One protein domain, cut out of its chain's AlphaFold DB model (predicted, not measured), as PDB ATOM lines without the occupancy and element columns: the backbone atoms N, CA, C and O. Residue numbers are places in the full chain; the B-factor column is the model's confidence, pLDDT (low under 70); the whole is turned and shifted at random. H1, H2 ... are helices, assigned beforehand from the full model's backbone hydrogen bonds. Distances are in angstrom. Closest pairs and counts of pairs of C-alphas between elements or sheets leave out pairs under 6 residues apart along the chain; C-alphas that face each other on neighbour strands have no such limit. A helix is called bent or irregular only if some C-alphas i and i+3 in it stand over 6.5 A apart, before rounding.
ATOM      1  N   ALA A  50      14.102 -52.264 -23.495       84.31
ATOM      2  CA  ALA A  50      14.177 -52.164 -24.949       84.31
ATOM      3  C   ALA A  50      12.906 -52.719 -25.618       84.31
ATOM      4  O   ALA A  50      12.390 -52.123 -26.568       84.31
ATOM      5  N   ALA A  51      12.363 -53.821 -25.091       86.56
ATOM      6  CA  ALA A  51      11.135 -54.438 -25.585       86.56
ATOM      7  C   ALA A  51       9.886 -53.594 -25.265       86.56
ATOM      8  O   ALA A  51       9.025 -53.399 -26.133       86.56
ATOM      9  N   ALA A  52       9.798 -53.053 -24.047       88.50
ATOM     10  CA  ALA A  52       8.719 -52.161 -23.630       88.50
ATOM     11  C   ALA A  52       8.726 -50.858 -24.443       88.50
ATOM     12  O   ALA A  52       7.693 -50.462 -24.985       88.50
ATOM     13  N   GLY A  53       9.900 -50.241 -24.605       88.69
ATOM     14  CA  GLY A  53      10.100 -49.055 -25.432       88.69
ATOM     15  C   GLY A  53       9.722 -49.305 -26.890       88.69
ATOM     16  O   GLY A  53       8.939 -48.543 -27.453       88.69
ATOM     17  N   TYR A  54      10.189 -50.409 -27.490       89.56
ATOM     18  CA  TYR A  54       9.784 -50.787 -28.849       89.56
ATOM     19  C   TYR A  54       8.266 -50.907 -28.969       89.56
ATOM     20  O   TYR A  54       7.685 -50.299 -29.860       89.56
ATOM     21  N   THR A  55       7.610 -51.630 -28.061       92.06
ATOM     22  CA  THR A  55       6.154 -51.835 -28.103       92.06
ATOM     23  C   THR A  55       5.386 -50.517 -27.992       92.06
ATOM     24  O   THR A  55       4.415 -50.301 -28.725       92.06
ATOM     25  N   LEU A  56       5.838 -49.622 -27.108       93.19
ATOM     26  CA  LEU A  56       5.253 -48.301 -26.902       93.19
ATOM     27  C   LEU A  56       5.360 -47.444 -28.169       93.19
ATOM     28  O   LEU A  56       4.330 -47.043 -28.713       93.19
ATOM     29  N   PHE A  57       6.575 -47.224 -28.681       92.19
ATOM     30  CA  PHE A  57       6.796 -46.417 -29.886       92.19
ATOM     31  C   PHE A  57       6.158 -47.053 -31.127       92.19
ATOM     32  O   PHE A  57       5.545 -46.367 -31.936       92.19
ATOM     33  N   TRP A  58       6.199 -48.377 -31.262       92.25
ATOM     34  CA  TRP A  58       5.563 -49.099 -32.366       92.25
ATOM     35  C   TRP A  58       4.046 -48.902 -32.432       92.25
ATOM     36  O   TRP A  58       3.472 -48.773 -33.523       92.25
ATOM     37  N   SER A  59       3.398 -48.910 -31.267       95.38
ATOM     38  CA  SER A  59       1.958 -48.687 -31.142       95.38
ATOM     39  C   SER A  59       1.618 -47.218 -31.361       95.38
ATOM     40  O   SER A  59       0.680 -46.905 -32.097       95.38
ATOM     41  N   PHE A  60       2.410 -46.318 -30.778       96.19
ATOM     42  CA  PHE A  60       2.221 -44.883 -30.917       96.19
ATOM     43  C   PHE A  60       2.378 -44.424 -32.368       96.19
ATOM     44  O   PHE A  60       1.464 -43.815 -32.908       96.19
ATOM     45  N   ASN A  61       3.441 -44.828 -33.058       95.56
ATOM     46  CA  ASN A  61       3.692 -44.428 -34.444       95.56
ATOM     47  C   ASN A  61       2.554 -44.844 -35.400       95.56
ATOM     48  O   ASN A  61       2.251 -44.153 -36.369       95.56
ATOM     49  N   ARG A  62       1.844 -45.946 -35.115       96.44
ATOM     50  CA  ARG A  62       0.629 -46.332 -35.867       96.44
ATOM     51  C   ARG A  62      -0.548 -45.407 -35.620       96.44
ATOM     52  O   ARG A  62      -1.306 -45.129 -36.547       96.44
ATOM     53  N   LEU A  63      -0.717 -44.966 -34.380       97.44
ATOM     54  CA  LEU A  63      -1.706 -43.955 -34.042       97.44
ATOM     55  C   LEU A  63      -1.382 -42.643 -34.766       97.44
ATOM     56  O   LEU A  63      -2.281 -42.018 -35.320       97.44
ATOM     57  N   GLU A  64      -0.105 -42.277 -34.857       97.44
ATOM     58  CA  GLU A  64       0.333 -41.115 -35.634       97.44
ATOM     59  C   GLU A  64       0.044 -41.265 -37.130       97.44
ATOM     60  O   GLU A  64      -0.485 -40.341 -37.747       97.44
ATOM     61  N   LEU A  65       0.301 -42.440 -37.715       97.88
ATOM     62  CA  LEU A  65      -0.071 -42.736 -39.102       97.88
ATOM     63  C   LEU A  65      -1.579 -42.595 -39.335       97.88
ATOM     64  O   LEU A  65      -1.994 -42.058 -40.365       97.88
ATOM     65  N   LEU A  66      -2.406 -43.046 -38.387       98.19
ATOM     66  CA  LEU A  66      -3.856 -42.869 -38.454       98.19
ATOM     67  C   LEU A  66      -4.230 -41.381 -38.424       98.19
ATOM     68  O   LEU A  66      -5.016 -40.934 -39.262       98.19
ATOM     69  N   CYS A  67      -3.637 -40.599 -37.520       98.25
ATOM     70  CA  CYS A  67      -3.840 -39.152 -37.451       98.25
ATOM     71  C   CYS A  67      -3.435 -38.458 -38.761       98.25
ATOM     72  O   CYS A  67      -4.208 -37.666 -39.306       98.25
ATOM     73  N   ALA A  68      -2.269 -38.799 -39.317       98.00
ATOM     74  CA  ALA A  68      -1.787 -38.275 -40.591       98.00
ATOM     75  C   ALA A  68      -2.749 -38.601 -41.742       98.00
ATOM     76  O   ALA A  68      -3.082 -37.726 -42.545       98.00
ATOM     77  N   ALA A  69      -3.246 -39.841 -41.798       97.69
ATOM     78  CA  ALA A  69      -4.202 -40.278 -42.808       97.69
ATOM     79  C   ALA A  69      -5.537 -39.525 -42.706       97.69
ATOM     80  O   ALA A  69      -6.066 -39.085 -43.731       97.69
ATOM     81  N   ILE A  70      -6.067 -39.327 -41.492       97.44
ATOM     82  CA  ILE A  70      -7.303 -38.562 -41.258       97.44
ATOM     83  C   ILE A  70      -7.123 -37.107 -41.701       97.44
ATOM     84  O   ILE A  70      -7.957 -36.591 -42.447       97.44
ATOM     85  N   ILE A  71      -6.026 -36.456 -41.300       96.31
ATOM     86  CA  ILE A  71      -5.738 -35.061 -41.664       96.31
ATOM     87  C   ILE A  71      -5.606 -34.916 -43.180       96.31
ATOM     88  O   ILE A  71      -6.283 -34.073 -43.771       96.31
ATOM     89  N   LEU A  72      -4.786 -35.744 -43.832       96.50
ATOM     90  CA  LEU A  72      -4.591 -35.671 -45.279       96.50
ATOM     91  C   LEU A  72      -5.900 -35.933 -46.033       96.50
ATOM     92  O   LEU A  72      -6.217 -35.216 -46.983       96.50
ATOM     93  N   THR A  73      -6.691 -36.910 -45.585       95.44
ATOM     94  CA  THR A  73      -8.012 -37.194 -46.162       95.44
ATOM     95  C   THR A  73      -8.948 -36.002 -46.009       95.44
ATOM     96  O   THR A  73      -9.572 -35.595 -46.988       95.44
ATOM     97  N   GLY A  74      -9.001 -35.390 -44.825       91.81
ATOM     98  CA  GLY A  74      -9.801 -34.194 -44.580       91.81
ATOM     99  C   GLY A  74      -9.385 -33.023 -45.465       91.81
ATOM    100  O   GLY A  74     -10.236 -32.391 -46.087       91.81
ATOM    101  N   VAL A  75      -8.080 -32.773 -45.607       91.19
ATOM    102  CA  VAL A  75      -7.552 -31.734 -46.503       91.19
ATOM    103  C   VAL A  75      -7.936 -32.016 -47.960       91.19
ATOM    104  O   VAL A  75      -8.385 -31.116 -48.669       91.19
ATOM    105  N   LEU A  76      -7.811 -33.262 -48.426       91.56
ATOM    106  CA  LEU A  76      -8.208 -33.654 -49.783       91.56
ATOM    107  C   LEU A  76      -9.721 -33.541 -50.011       91.56
ATOM    108  O   LEU A  76     -10.142 -33.129 -51.095       91.56
ATOM    109  N   ALA A  77     -10.535 -33.874 -49.012       89.19
ATOM    110  CA  ALA A  77     -11.985 -33.751 -49.080       89.19
ATOM    111  C   ALA A  77     -12.420 -32.281 -49.151       89.19
ATOM    112  O   ALA A  77     -13.200 -31.919 -50.032       89.19
ATOM    113  N   LEU A  78     -11.832 -31.415 -48.320       83.38
ATOM    114  CA  LEU A  78     -12.065 -29.968 -48.349       83.38
ATOM    115  C   LEU A  78     -11.719 -29.352 -49.712       83.38
ATOM    116  O   LEU A  78     -12.436 -28.474 -50.185       83.38
ATOM    117  N   ARG A  79     -10.684 -29.858 -50.396       80.81
ATOM    118  CA  ARG A  79     -10.333 -29.440 -51.766       80.81
ATOM    119  C   ARG A  79     -11.360 -29.825 -52.824       80.81
ATOM    120  O   ARG A  79     -11.427 -29.166 -53.859       80.81
ATOM    121  N   ARG A  80     -12.094 -30.918 -52.617       78.00
ATOM    122  CA  ARG A  80     -13.073 -31.432 -53.585       78.00
ATOM    123  C   ARG A  80     -14.469 -30.850 -53.402       78.00
ATOM    124  O   ARG A  80     -15.273 -31.011 -54.311       78.00
ATOM    125  N   SER A  81     -14.751 -30.187 -52.284       69.75
ATOM    126  CA  SER A  81     -16.040 -29.555 -51.985       69.75
ATOM    127  C   SER A  81     -16.134 -28.142 -52.587       69.75
ATOM    128  O   SER A  81     -15.574 -27.201 -52.014       69.75
ATOM    129  N   PRO A  82     -16.898 -27.923 -53.680       54.78
ATOM    130  CA  PRO A  82     -17.188 -26.575 -54.161       54.78
ATOM    131  C   PRO A  82     -18.013 -25.858 -53.082       54.78
ATOM    132  O   PRO A  82     -19.009 -26.411 -52.599       54.78
ATOM    133  N   CYS A  94      -4.689 -23.461 -48.796       76.31
ATOM    134  CA  CYS A  94      -5.039 -24.783 -49.303       76.31
ATOM    135  C   CYS A  94      -3.823 -25.574 -49.820       76.31
ATOM    136  O   CYS A  94      -3.667 -26.759 -49.521       76.31
ATOM    137  N   ARG A  95      -2.934 -24.917 -50.579       84.12
ATOM    138  CA  ARG A  95      -1.696 -25.534 -51.085       84.12
ATOM    139  C   ARG A  95      -0.742 -25.885 -49.948       84.12
ATOM    140  O   ARG A  95      -0.202 -26.988 -49.944       84.12
ATOM    141  N   TRP A  96      -0.582 -24.979 -48.983       89.50
ATOM    142  CA  TRP A  96       0.223 -25.226 -47.788       89.50
ATOM    143  C   TRP A  96      -0.353 -26.358 -46.937       89.50
ATOM    144  O   TRP A  96       0.392 -27.260 -46.581       89.50
ATOM    145  N   ALA A  97      -1.665 -26.388 -46.690       90.44
ATOM    146  CA  ALA A  97      -2.309 -27.471 -45.943       90.44
ATOM    147  C   ALA A  97      -2.086 -28.845 -46.598       90.44
ATOM    148  O   ALA A  97      -1.815 -29.822 -45.902       90.44
ATOM    149  N   LEU A  98      -2.143 -28.926 -47.932       92.94
ATOM    150  CA  LEU A  98      -1.853 -30.165 -48.655       92.94
ATOM    151  C   LEU A  98      -0.378 -30.571 -48.545       92.94
ATOM    152  O   LEU A  98      -0.089 -31.735 -48.282       92.94
ATOM    153  N   ALA A  99       0.542 -29.622 -48.741       95.25
ATOM    154  CA  ALA A  99       1.975 -29.877 -48.611       95.25
ATOM    155  C   ALA A  99       2.337 -30.344 -47.193       95.25
ATOM    156  O   ALA A  99       3.065 -31.320 -47.038       95.25
ATOM    157  N   LEU A 100       1.766 -29.704 -46.170       95.88
ATOM    158  CA  LEU A 100       1.931 -30.082 -44.767       95.88
ATOM    159  C   LEU A 100       1.329 -31.458 -44.479       95.88
ATOM    160  O   LEU A 100       1.988 -32.271 -43.849       95.88
ATOM    161  N   GLY A 101       0.127 -31.762 -44.979       96.12
ATOM    162  CA  GLY A 101      -0.486 -33.081 -44.803       96.12
ATOM    163  C   GLY A 101       0.352 -34.214 -45.412       96.12
ATOM    164  O   GLY A 101       0.551 -35.245 -44.774       96.12
ATOM    165  N   LEU A 102       0.894 -34.012 -46.618       97.38
ATOM    166  CA  LEU A 102       1.811 -34.968 -47.255       97.38
ATOM    167  C   LEU A 102       3.148 -35.073 -46.511       97.38
ATOM    168  O   LEU A 102       3.667 -36.176 -46.341       97.38
ATOM    169  N   GLY A 103       3.695 -33.945 -46.054       97.62
ATOM    170  CA  GLY A 103       4.917 -33.904 -45.254       97.62
ATOM    171  C   GLY A 103       4.765 -34.665 -43.938       97.62
ATOM    172  O   GLY A 103       5.587 -35.519 -43.636       97.62
ATOM    173  N   LEU A 104       3.672 -34.439 -43.208       97.75
ATOM    174  CA  LEU A 104       3.352 -35.130 -41.955       97.75
ATOM    175  C   LEU A 104       3.180 -36.639 -42.143       97.75
ATOM    176  O   LEU A 104       3.703 -37.422 -41.351       97.75
ATOM    177  N   LEU A 105       2.499 -37.064 -43.212       98.12
ATOM    178  CA  LEU A 105       2.416 -38.485 -43.560       98.12
ATOM    179  C   LEU A 105       3.800 -39.071 -43.878       98.12
ATOM    180  O   LEU A 105       4.112 -40.189 -43.489       98.12
ATOM    181  N   SER A 106       4.646 -38.316 -44.576       97.62
ATOM    182  CA  SER A 106       5.990 -38.779 -44.928       97.62
ATOM    183  C   SER A 106       6.880 -38.918 -43.690       97.62
ATOM    184  O   SER A 106       7.548 -39.936 -43.542       97.62
ATOM    185  N   LEU A 107       6.845 -37.936 -42.784       96.31
ATOM    186  CA  LEU A 107       7.566 -37.971 -41.509       96.31
ATOM    187  C   LEU A 107       7.135 -39.175 -40.668       96.31
ATOM    188  O   LEU A 107       7.969 -39.995 -40.306       96.31
ATOM    189  N   THR A 108       5.826 -39.360 -40.474       96.19
ATOM    190  CA  THR A 108       5.301 -40.503 -39.706       96.19
ATOM    191  C   THR A 108       5.666 -41.854 -40.307       96.19
ATOM    192  O   THR A 108       5.949 -42.793 -39.566       96.19
ATOM    193  N   LEU A 109       5.707 -41.988 -41.636       97.25
ATOM    194  CA  LEU A 109       6.183 -43.214 -42.283       97.25
ATOM    195  C   LEU A 109       7.669 -43.470 -42.004       97.25
ATOM    196  O   LEU A 109       8.040 -44.610 -41.724       97.25
ATOM    197  N   VAL A 110       8.503 -42.430 -42.062       95.75
ATOM    198  CA  VAL A 110       9.935 -42.527 -41.741       95.75
ATOM    199  C   VAL A 110      10.129 -42.921 -40.278       95.75
ATOM    200  O   VAL A 110      10.861 -43.873 -40.006       95.75
ATOM    201  N   ASP A 111       9.427 -42.278 -39.347       92.88
ATOM    202  CA  ASP A 111       9.520 -42.604 -37.922       92.88
ATOM    203  C   ASP A 111       9.065 -44.047 -37.654       92.88
ATOM    204  O   ASP A 111       9.773 -44.827 -37.010       92.88
ATOM    205  N   THR A 112       7.933 -44.456 -38.243       94.94
ATOM    206  CA  THR A 112       7.349 -45.795 -38.055       94.94
ATOM    207  C   THR A 112       8.222 -46.917 -38.604       94.94
ATOM    208  O   THR A 112       8.385 -47.946 -37.946       94.94
ATOM    209  N   TYR A 113       8.723 -46.767 -39.830       95.56
ATOM    210  CA  TYR A 113       9.297 -47.885 -40.585       95.56
ATOM    211  C   TYR A 113      10.810 -47.821 -40.743       95.56
ATOM    212  O   TYR A 113      11.411 -48.826 -41.115       95.56
ATOM    213  N   VAL A 114      11.433 -46.681 -40.452       93.81
ATOM    214  CA  VAL A 114      12.887 -46.524 -40.533       93.81
ATOM    215  C   VAL A 114      13.453 -46.283 -39.144       93.81
ATOM    216  O   VAL A 114      14.237 -47.094 -38.650       93.81
ATOM    217  N   LEU A 115      13.041 -45.201 -38.488       92.88
ATOM    218  CA  LEU A 115      13.725 -44.732 -37.292       92.88
ATOM    219  C   LEU A 115      13.507 -45.651 -36.090       92.88
ATOM    220  O   LEU A 115      14.479 -46.112 -35.489       92.88
ATOM    221  N   THR A 116      12.251 -45.968 -35.764       91.62
ATOM    222  CA  THR A 116      11.929 -46.821 -34.614       91.62
ATOM    223  C   THR A 116      12.526 -48.225 -34.738       91.62
ATOM    224  O   THR A 116      13.189 -48.642 -33.791       91.62
ATOM    225  N   PRO A 117      12.417 -48.946 -35.874       91.06
ATOM    226  CA  PRO A 117      13.071 -50.247 -36.017       91.06
ATOM    227  C   PRO A 117      14.595 -50.191 -35.834       91.06
ATOM    228  O   PRO A 117      15.154 -51.046 -35.147       91.06
ATOM    229  N   HIS A 118      15.272 -49.180 -36.392       91.06
ATOM    230  CA  HIS A 118      16.723 -49.028 -36.244       91.06
ATOM    231  C   HIS A 118      17.136 -48.709 -34.803       91.06
ATOM    232  O   HIS A 118      18.057 -49.343 -34.282       91.06
ATOM    233  N   MET A 119      16.450 -47.773 -34.141       89.75
ATOM    234  CA  MET A 119      16.720 -47.450 -32.738       89.75
ATOM    235  C   MET A 119      16.463 -48.646 -31.824       89.75
ATOM    236  O   MET A 119      17.286 -48.949 -30.965       89.75
ATOM    237  N   SER A 120      15.368 -49.375 -32.033       87.88
ATOM    238  CA  SER A 120      15.046 -50.549 -31.221       87.88
ATOM    239  C   SER A 120      16.024 -51.700 -31.440       87.88
ATOM    240  O   SER A 120      16.417 -52.337 -30.467       87.88
ATOM    241  N   ALA A 121      16.493 -51.936 -32.669       87.44
ATOM    242  CA  ALA A 121      17.526 -52.939 -32.929       87.44
ATOM    243  C   ALA A 121      18.835 -52.618 -32.191       87.44
ATOM    244  O   ALA A 121      19.433 -53.497 -31.567       87.44
ATOM    245  N   LEU A 122      19.252 -51.346 -32.206       85.31
ATOM    246  CA  LEU A 122      20.415 -50.895 -31.443       85.31
ATOM    247  C   LEU A 122      20.189 -51.052 -29.935       85.31
ATOM    248  O   LEU A 122      21.071 -51.563 -29.252       85.31
ATOM    249  N   ALA A 123      19.013 -50.684 -29.423       81.62
ATOM    250  CA  ALA A 123      18.687 -50.799 -28.003       81.62
ATOM    251  C   ALA A 123      18.725 -52.255 -27.513       81.62
ATOM    252  O   ALA A 123      19.348 -52.533 -26.495       81.62
ATOM    253  N   VAL A 124      18.144 -53.194 -28.269       80.62
ATOM    254  CA  VAL A 124      18.173 -54.632 -27.941       80.62
ATOM    255  C   VAL A 124      19.597 -55.191 -28.007       80.62
ATOM    256  O   VAL A 124      19.992 -55.980 -27.154       80.62
ATOM    257  N   SER A 125      20.397 -54.773 -28.993       77.31
ATOM    258  CA  SER A 125      21.794 -55.218 -29.088       77.31
ATOM    259  C   SER A 125      22.657 -54.718 -27.926       77.31
ATOM    260  O   SER A 125      23.546 -55.435 -27.476       77.31
ATOM    261  N   LEU A 126      22.379 -53.503 -27.439       68.81
ATOM    262  CA  LEU A 126      23.033 -52.925 -26.274       68.81
ATOM    263  C   LEU A 126      22.643 -53.685 -25.011       68.81
ATOM    264  O   LEU A 126      23.543 -54.109 -24.299       68.81
ATOM    265  N   ASP A 127      21.349 -53.927 -24.797       69.44
ATOM    266  CA  ASP A 127      20.828 -54.699 -23.662       69.44
ATOM    267  C   ASP A 127      21.458 -56.103 -23.584       69.44
ATOM    268  O   ASP A 127      21.966 -56.514 -22.542       69.44
ATOM    269  N   ALA A 128      21.578 -56.790 -24.727       67.31
ATOM    270  CA  ALA A 128      22.224 -58.100 -24.810       67.31
ATOM    271  C   ALA A 128      23.742 -58.081 -24.514       67.31
ATOM    272  O   ALA A 128      24.300 -59.103 -24.109       67.31
ATOM    273  N   LEU A 129      24.425 -56.949 -24.731       65.50
ATOM    274  CA  LEU A 129      25.869 -56.788 -24.496       65.50
ATOM    275  C   LEU A 129      26.200 -56.116 -23.151       65.50
ATOM    276  O   LEU A 129      27.346 -56.193 -22.700       65.50
ATOM    277  N   SER A 130      25.256 -55.418 -22.514       57.28
ATOM    278  CA  SER A 130      25.553 -54.486 -21.430       57.28
ATOM    279  C   SER A 130      25.267 -55.040 -20.038       57.28
ATOM    280  O   SER A 130      24.217 -54.814 -19.454       57.28
ATOM    281  N   ASN A 131      26.328 -55.594 -19.449       48.91
ATOM    282  CA  ASN A 131      26.717 -55.281 -18.071       48.91
ATOM    283  C   ASN A 131      27.661 -54.052 -18.004       48.91
ATOM    284  O   ASN A 131      28.253 -53.807 -16.959       48.91
ATOM    285  N   ALA A 138      26.268 -44.128 -32.076       83.81
ATOM    286  CA  ALA A 138      25.167 -44.389 -32.996       83.81
ATOM    287  C   ALA A 138      23.781 -44.147 -32.368       83.81
ATOM    288  O   ALA A 138      22.940 -43.509 -32.995       83.81
ATOM    289  N   MET A 139      23.543 -44.603 -31.132       85.88
ATOM    290  CA  MET A 139      22.263 -44.392 -30.442       85.88
ATOM    291  C   MET A 139      21.993 -42.900 -30.209       85.88
ATOM    292  O   MET A 139      20.896 -42.417 -30.485       85.88
ATOM    293  N   ASN A 140      23.009 -42.146 -29.780       87.56
ATOM    294  CA  ASN A 140      22.885 -40.698 -29.584       87.56
ATOM    295  C   ASN A 140      22.556 -39.965 -30.892       87.56
ATOM    296  O   ASN A 140      21.758 -39.030 -30.891       87.56
ATOM    297  N   TRP A 141      23.136 -40.405 -32.013       90.50
ATOM    298  CA  TRP A 141      22.840 -39.837 -33.327       90.50
ATOM    299  C   TRP A 141      21.376 -40.042 -33.727       90.50
ATOM    300  O   TRP A 141      20.704 -39.088 -34.119       90.50
ATOM    301  N   PHE A 142      20.858 -41.264 -33.583       91.50
ATOM    302  CA  PHE A 142      19.459 -41.546 -33.901       91.50
ATOM    303  C   PHE A 142      18.480 -40.828 -32.969       91.50
ATOM    304  O   PHE A 142      17.450 -40.350 -33.436       91.50
ATOM    305  N   HIS A 143      18.820 -40.675 -31.687       90.31
ATOM    306  CA  HIS A 143      18.012 -39.887 -30.757       90.31
ATOM    307  C   HIS A 143      17.985 -38.398 -31.147       90.31
ATOM    308  O   HIS A 143      16.940 -37.756 -31.091       90.31
ATOM    309  N   GLY A 144      19.114 -37.846 -31.605       92.12
ATOM    310  CA  GLY A 144      19.163 -36.487 -32.150       92.12
ATOM    311  C   GLY A 144      18.326 -36.327 -33.423       92.12
ATOM    312  O   GLY A 144      17.602 -35.342 -33.566       92.12
ATOM    313  N   LEU A 145      18.381 -37.312 -34.327       93.81
ATOM    314  CA  LEU A 145      17.561 -37.332 -35.541       93.81
ATOM    315  C   LEU A 145      16.064 -37.392 -35.209       93.81
ATOM    316  O   LEU A 145      15.297 -36.627 -35.789       93.81
ATOM    317  N   TYR A 146      15.676 -38.236 -34.249       93.62
ATOM    318  CA  TYR A 146      14.314 -38.312 -33.718       93.62
ATOM    319  C   TYR A 146      13.814 -36.941 -33.263       93.62
ATOM    320  O   TYR A 146      12.827 -36.451 -33.795       93.62
ATOM    321  N   TRP A 147      14.547 -36.265 -32.375       94.94
ATOM    322  CA  TRP A 147      14.159 -34.936 -31.895       94.94
ATOM    323  C   TRP A 147      14.044 -33.894 -33.011       94.94
ATOM    324  O   TRP A 147      13.142 -33.057 -32.991       94.94
ATOM    325  N   GLY A 148      14.945 -33.932 -33.996       96.44
ATOM    326  CA  GLY A 148      14.879 -33.037 -35.150       96.44
ATOM    327  C   GLY A 148      13.607 -33.240 -35.977       96.44
ATOM    328  O   GLY A 148      12.947 -32.265 -36.348       96.44
ATOM    329  N   LEU A 149      13.245 -34.498 -36.238       95.44
ATOM    330  CA  LEU A 149      12.015 -34.855 -36.946       95.44
ATOM    331  C   LEU A 149      10.771 -34.527 -36.111       95.44
ATOM    332  O   LEU A 149       9.805 -33.999 -36.661       95.44
ATOM    333  N   GLU A 150      10.827 -34.726 -34.795       95.06
ATOM    334  CA  GLU A 150       9.744 -34.414 -33.861       95.06
ATOM    335  C   GLU A 150       9.418 -32.917 -33.850       95.06
ATOM    336  O   GLU A 150       8.272 -32.515 -34.047       95.06
ATOM    337  N   ILE A 151      10.435 -32.058 -33.730       96.75
ATOM    338  CA  ILE A 151      10.261 -30.598 -33.786       96.75
ATOM    339  C   ILE A 151       9.646 -30.180 -35.127       96.75
ATOM    340  O   ILE A 151       8.730 -29.352 -35.166       96.75
ATOM    341  N   LEU A 152      10.120 -30.761 -36.232       97.31
ATOM    342  CA  LEU A 152       9.586 -30.483 -37.563       97.31
ATOM    343  C   LEU A 152       8.122 -30.936 -37.696       97.31
ATOM    344  O   LEU A 152       7.305 -30.204 -38.265       97.31
ATOM    345  N   LYS A 153       7.778 -32.109 -37.158       97.12
ATOM    346  CA  LYS A 153       6.423 -32.673 -37.140       97.12
ATOM    347  C   LYS A 153       5.480 -31.793 -36.323       97.12
ATOM    348  O   LYS A 153       4.457 -31.358 -36.850       97.12
ATOM    349  N   LEU A 154       5.845 -31.449 -35.088       97.00
ATOM    350  CA  LEU A 154       5.042 -30.591 -34.212       97.00
ATOM    351  C   LEU A 154       4.873 -29.180 -34.783       97.00
ATOM    352  O   LEU A 154       3.763 -28.645 -34.777       97.00
ATOM    353  N   GLY A 155       5.932 -28.596 -35.353       97.62
ATOM    354  CA  GLY A 155       5.855 -27.308 -36.048       97.62
ATOM    355  C   GLY A 155       4.916 -27.355 -37.257       97.62
ATOM    356  O   GLY A 155       4.085 -26.463 -37.440       97.62
ATOM    357  N   SER A 156       4.986 -28.430 -38.046       97.25
ATOM    358  CA  SER A 156       4.104 -28.647 -39.199       97.25
ATOM    359  C   SER A 156       2.644 -28.857 -38.783       97.25
ATOM    360  O   SER A 156       1.746 -28.303 -39.423       97.25
ATOM    361  N   LEU A 157       2.394 -29.599 -37.698       97.00
ATOM    362  CA  LEU A 157       1.060 -29.795 -37.117       97.00
ATOM    363  C   LEU A 157       0.466 -28.485 -36.609       97.00
ATOM    364  O   LEU A 157      -0.666 -28.153 -36.957       97.00
ATOM    365  N   ALA A 158       1.230 -27.720 -35.829       96.50
ATOM    366  CA  ALA A 158       0.791 -26.429 -35.315       96.50
ATOM    367  C   ALA A 158       0.455 -25.464 -36.461       96.50
ATOM    368  O   ALA A 158      -0.593 -24.816 -36.441       96.50
ATOM    369  N   PHE A 159       1.296 -25.422 -37.498       95.94
ATOM    370  CA  PHE A 159       1.061 -24.566 -38.655       95.94
ATOM    371  C   PHE A 159      -0.177 -24.997 -39.454       95.94
ATOM    372  O   PHE A 159      -1.014 -24.156 -39.789       95.94
ATOM    373  N   LEU A 160      -0.365 -26.298 -39.700       94.81
ATOM    374  CA  LEU A 160      -1.570 -26.822 -40.352       94.81
ATOM    375  C   LEU A 160      -2.832 -26.510 -39.536       94.81
ATOM    376  O   LEU A 160      -3.828 -26.042 -40.095       94.81
ATOM    377  N   GLY A 161      -2.780 -26.724 -38.220       93.38
ATOM    378  CA  GLY A 161      -3.868 -26.414 -37.298       93.38
ATOM    379  C   GLY A 161      -4.233 -24.931 -37.323       93.38
ATOM    380  O   GLY A 161      -5.411 -24.592 -37.427       93.38
ATOM    381  N   GLN A 162      -3.238 -24.042 -37.332       93.12
ATOM    382  CA  GLN A 162      -3.450 -22.599 -37.445       93.12
ATOM    383  C   GLN A 162      -4.128 -22.221 -38.769       93.12
ATOM    384  O   GLN A 162      -5.084 -21.446 -38.762       93.12
ATOM    385  N   LEU A 163      -3.678 -22.776 -39.901       90.75
ATOM    386  CA  LEU A 163      -4.307 -22.529 -41.205       90.75
ATOM    387  C   LEU A 163      -5.783 -22.952 -41.207       90.75
ATOM    388  O   LEU A 163      -6.635 -22.205 -41.689       90.75
ATOM    389  N   CYS A 164      -6.081 -24.119 -40.632       89.19
ATOM    390  CA  CYS A 164      -7.438 -24.652 -40.529       89.19
ATOM    391  C   CYS A 164      -8.317 -23.839 -39.567       89.19
ATOM    392  O   CYS A 164      -9.486 -23.592 -39.852       89.19
ATOM    393  N   TYR A 165      -7.761 -23.376 -38.448       89.50
ATOM    394  CA  TYR A 165      -8.483 -22.553 -37.480       89.50
ATOM    395  C   TYR A 165      -8.852 -21.184 -38.059       89.50
ATOM    396  O   TYR A 165      -9.973 -20.714 -37.873       89.50
ATOM    397  N   LEU A 166      -7.934 -20.558 -38.800       87.62
ATOM    398  CA  LEU A 166      -8.213 -19.300 -39.491       87.62
ATOM    399  C   LEU A 166      -9.338 -19.468 -40.514       87.62
ATOM    400  O   LEU A 166     -10.239 -18.638 -40.554       87.62
ATOM    401  N   ASP A 167      -9.330 -20.558 -41.285       83.12
ATOM    402  CA  ASP A 167     -10.415 -20.871 -42.222       83.12
ATOM    403  C   ASP A 167     -11.761 -21.075 -41.505       83.12
ATOM    404  O   ASP A 167     -12.786 -20.552 -41.940       83.12
ATOM    405  N   PHE A 168     -11.762 -21.771 -40.365       82.88
ATOM    406  CA  PHE A 168     -12.967 -21.964 -39.554       82.88
ATOM    407  C   PHE A 168     -13.527 -20.632 -39.045       82.88
ATOM    408  O   PHE A 168     -14.724 -20.370 -39.168       82.88
ATOM    409  N   ARG A 169     -12.654 -19.774 -38.506       84.81
ATOM    410  CA  ARG A 169     -13.027 -18.457 -37.983       84.81
ATOM    411  C   ARG A 169     -13.592 -17.557 -39.078       84.81
ATOM    412  O   ARG A 169     -14.645 -16.962 -38.873       84.81
ATOM    413  N   ASP A 170     -12.925 -17.489 -40.228       82.00
ATOM    414  CA  ASP A 170     -13.338 -16.633 -41.345       82.00
ATOM    415  C   ASP A 170     -14.744 -17.036 -41.857       82.00
ATOM    416  O   ASP A 170     -15.561 -16.174 -42.186       82.00
ATOM    417  N   ARG A 171     -15.081 -18.336 -41.843       75.81
ATOM    418  CA  ARG A 171     -16.436 -18.830 -42.166       75.81
ATOM    419  C   ARG A 171     -17.476 -18.489 -41.110       75.81
ATOM    420  O   ARG A 171     -18.594 -18.125 -41.465       75.81
TER     421      ARG A 171
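What this domain is: This is residues 50 to 82, 94 to 131 and 138 to 171 of the 180 residues of the protein "DUF4149 domain-containing protein" of Leptolyngbya sp. SIO1D8 (UniProt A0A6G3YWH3). Three long helices run lengthwise in a slender rod, with the bent helix H2 packed between H1 and H3, which are near each other. H1 and H3 both run opposite to H2, and the two arms of H2, H2a and H2b, follow each other along the rod with a bend between them. The printed part has 105 residues, with H1, H2 and H3 in that order along the chain and no named strand; the class is all helix. The whole is loose, with a radius of gyration of the C-alphas of 17.0 A and spans of 62 by 20 by 18 A.

How they stand to each other: H2, residues 94 to 129, was assigned as one helix by its hydrogen bonds but is bent, with C-alphas 113 and 116 6.6 A apart; its arms H2a, residues 94 to 113, and H2b, residues 116 to 129, stand at a shallow tilt of 24 degrees. H1, residues 50 to 80, touches H2a at a shallow tilt of 21 degrees, opposite ways, the closest C-alphas being those of Leu 72 and Gly 101, 4.9 A apart. With residues 50 to 58 alone H1 touches H2b, at a shallow tilt of 3 degrees, opposite ways; the closest C-alphas, of Ala 50 and Val 124, are 5.6 A apart. H3, residues 138 to 171, touches H2a at a shallow tilt of 28 degrees, opposite ways, with the C-alphas of Ala 97 and Leu 160 closest at 5.7 A. Residues 139 to 143 of H3 touch residues 119 to 123 of H2b, the closest C-alphas being those of Met 119 and Phe 142, 6.6 A apart. Every O i to N i+4 pair is within hydrogen-bond range in H2a, H2b and H3, and 26 of 27 in H1.

Where its parts are: H2a is 28.6 A long and H2b 19.9 A from first to last C-alpha. H1 is 44.6 A long, from C-alpha 50 at (14.177, -52.164, -24.949). H3 is 49.7 A long and ends with C-alpha 171 at (-16.436, -18.830, -42.166).

The domain as a whole: The two C-alphas farthest apart, of Pro 82 and Asn 131, are 63.7 A apart. Residues 83 to 93 and 132 to 137 are not printed, with 13.2 A between C-alphas 82 and 94 and 18.5 A between C-alphas 131 and 138. The mean pLDDT of the printed part is 89.6, and residues 81 to 82 and 126 to 131 are under 70.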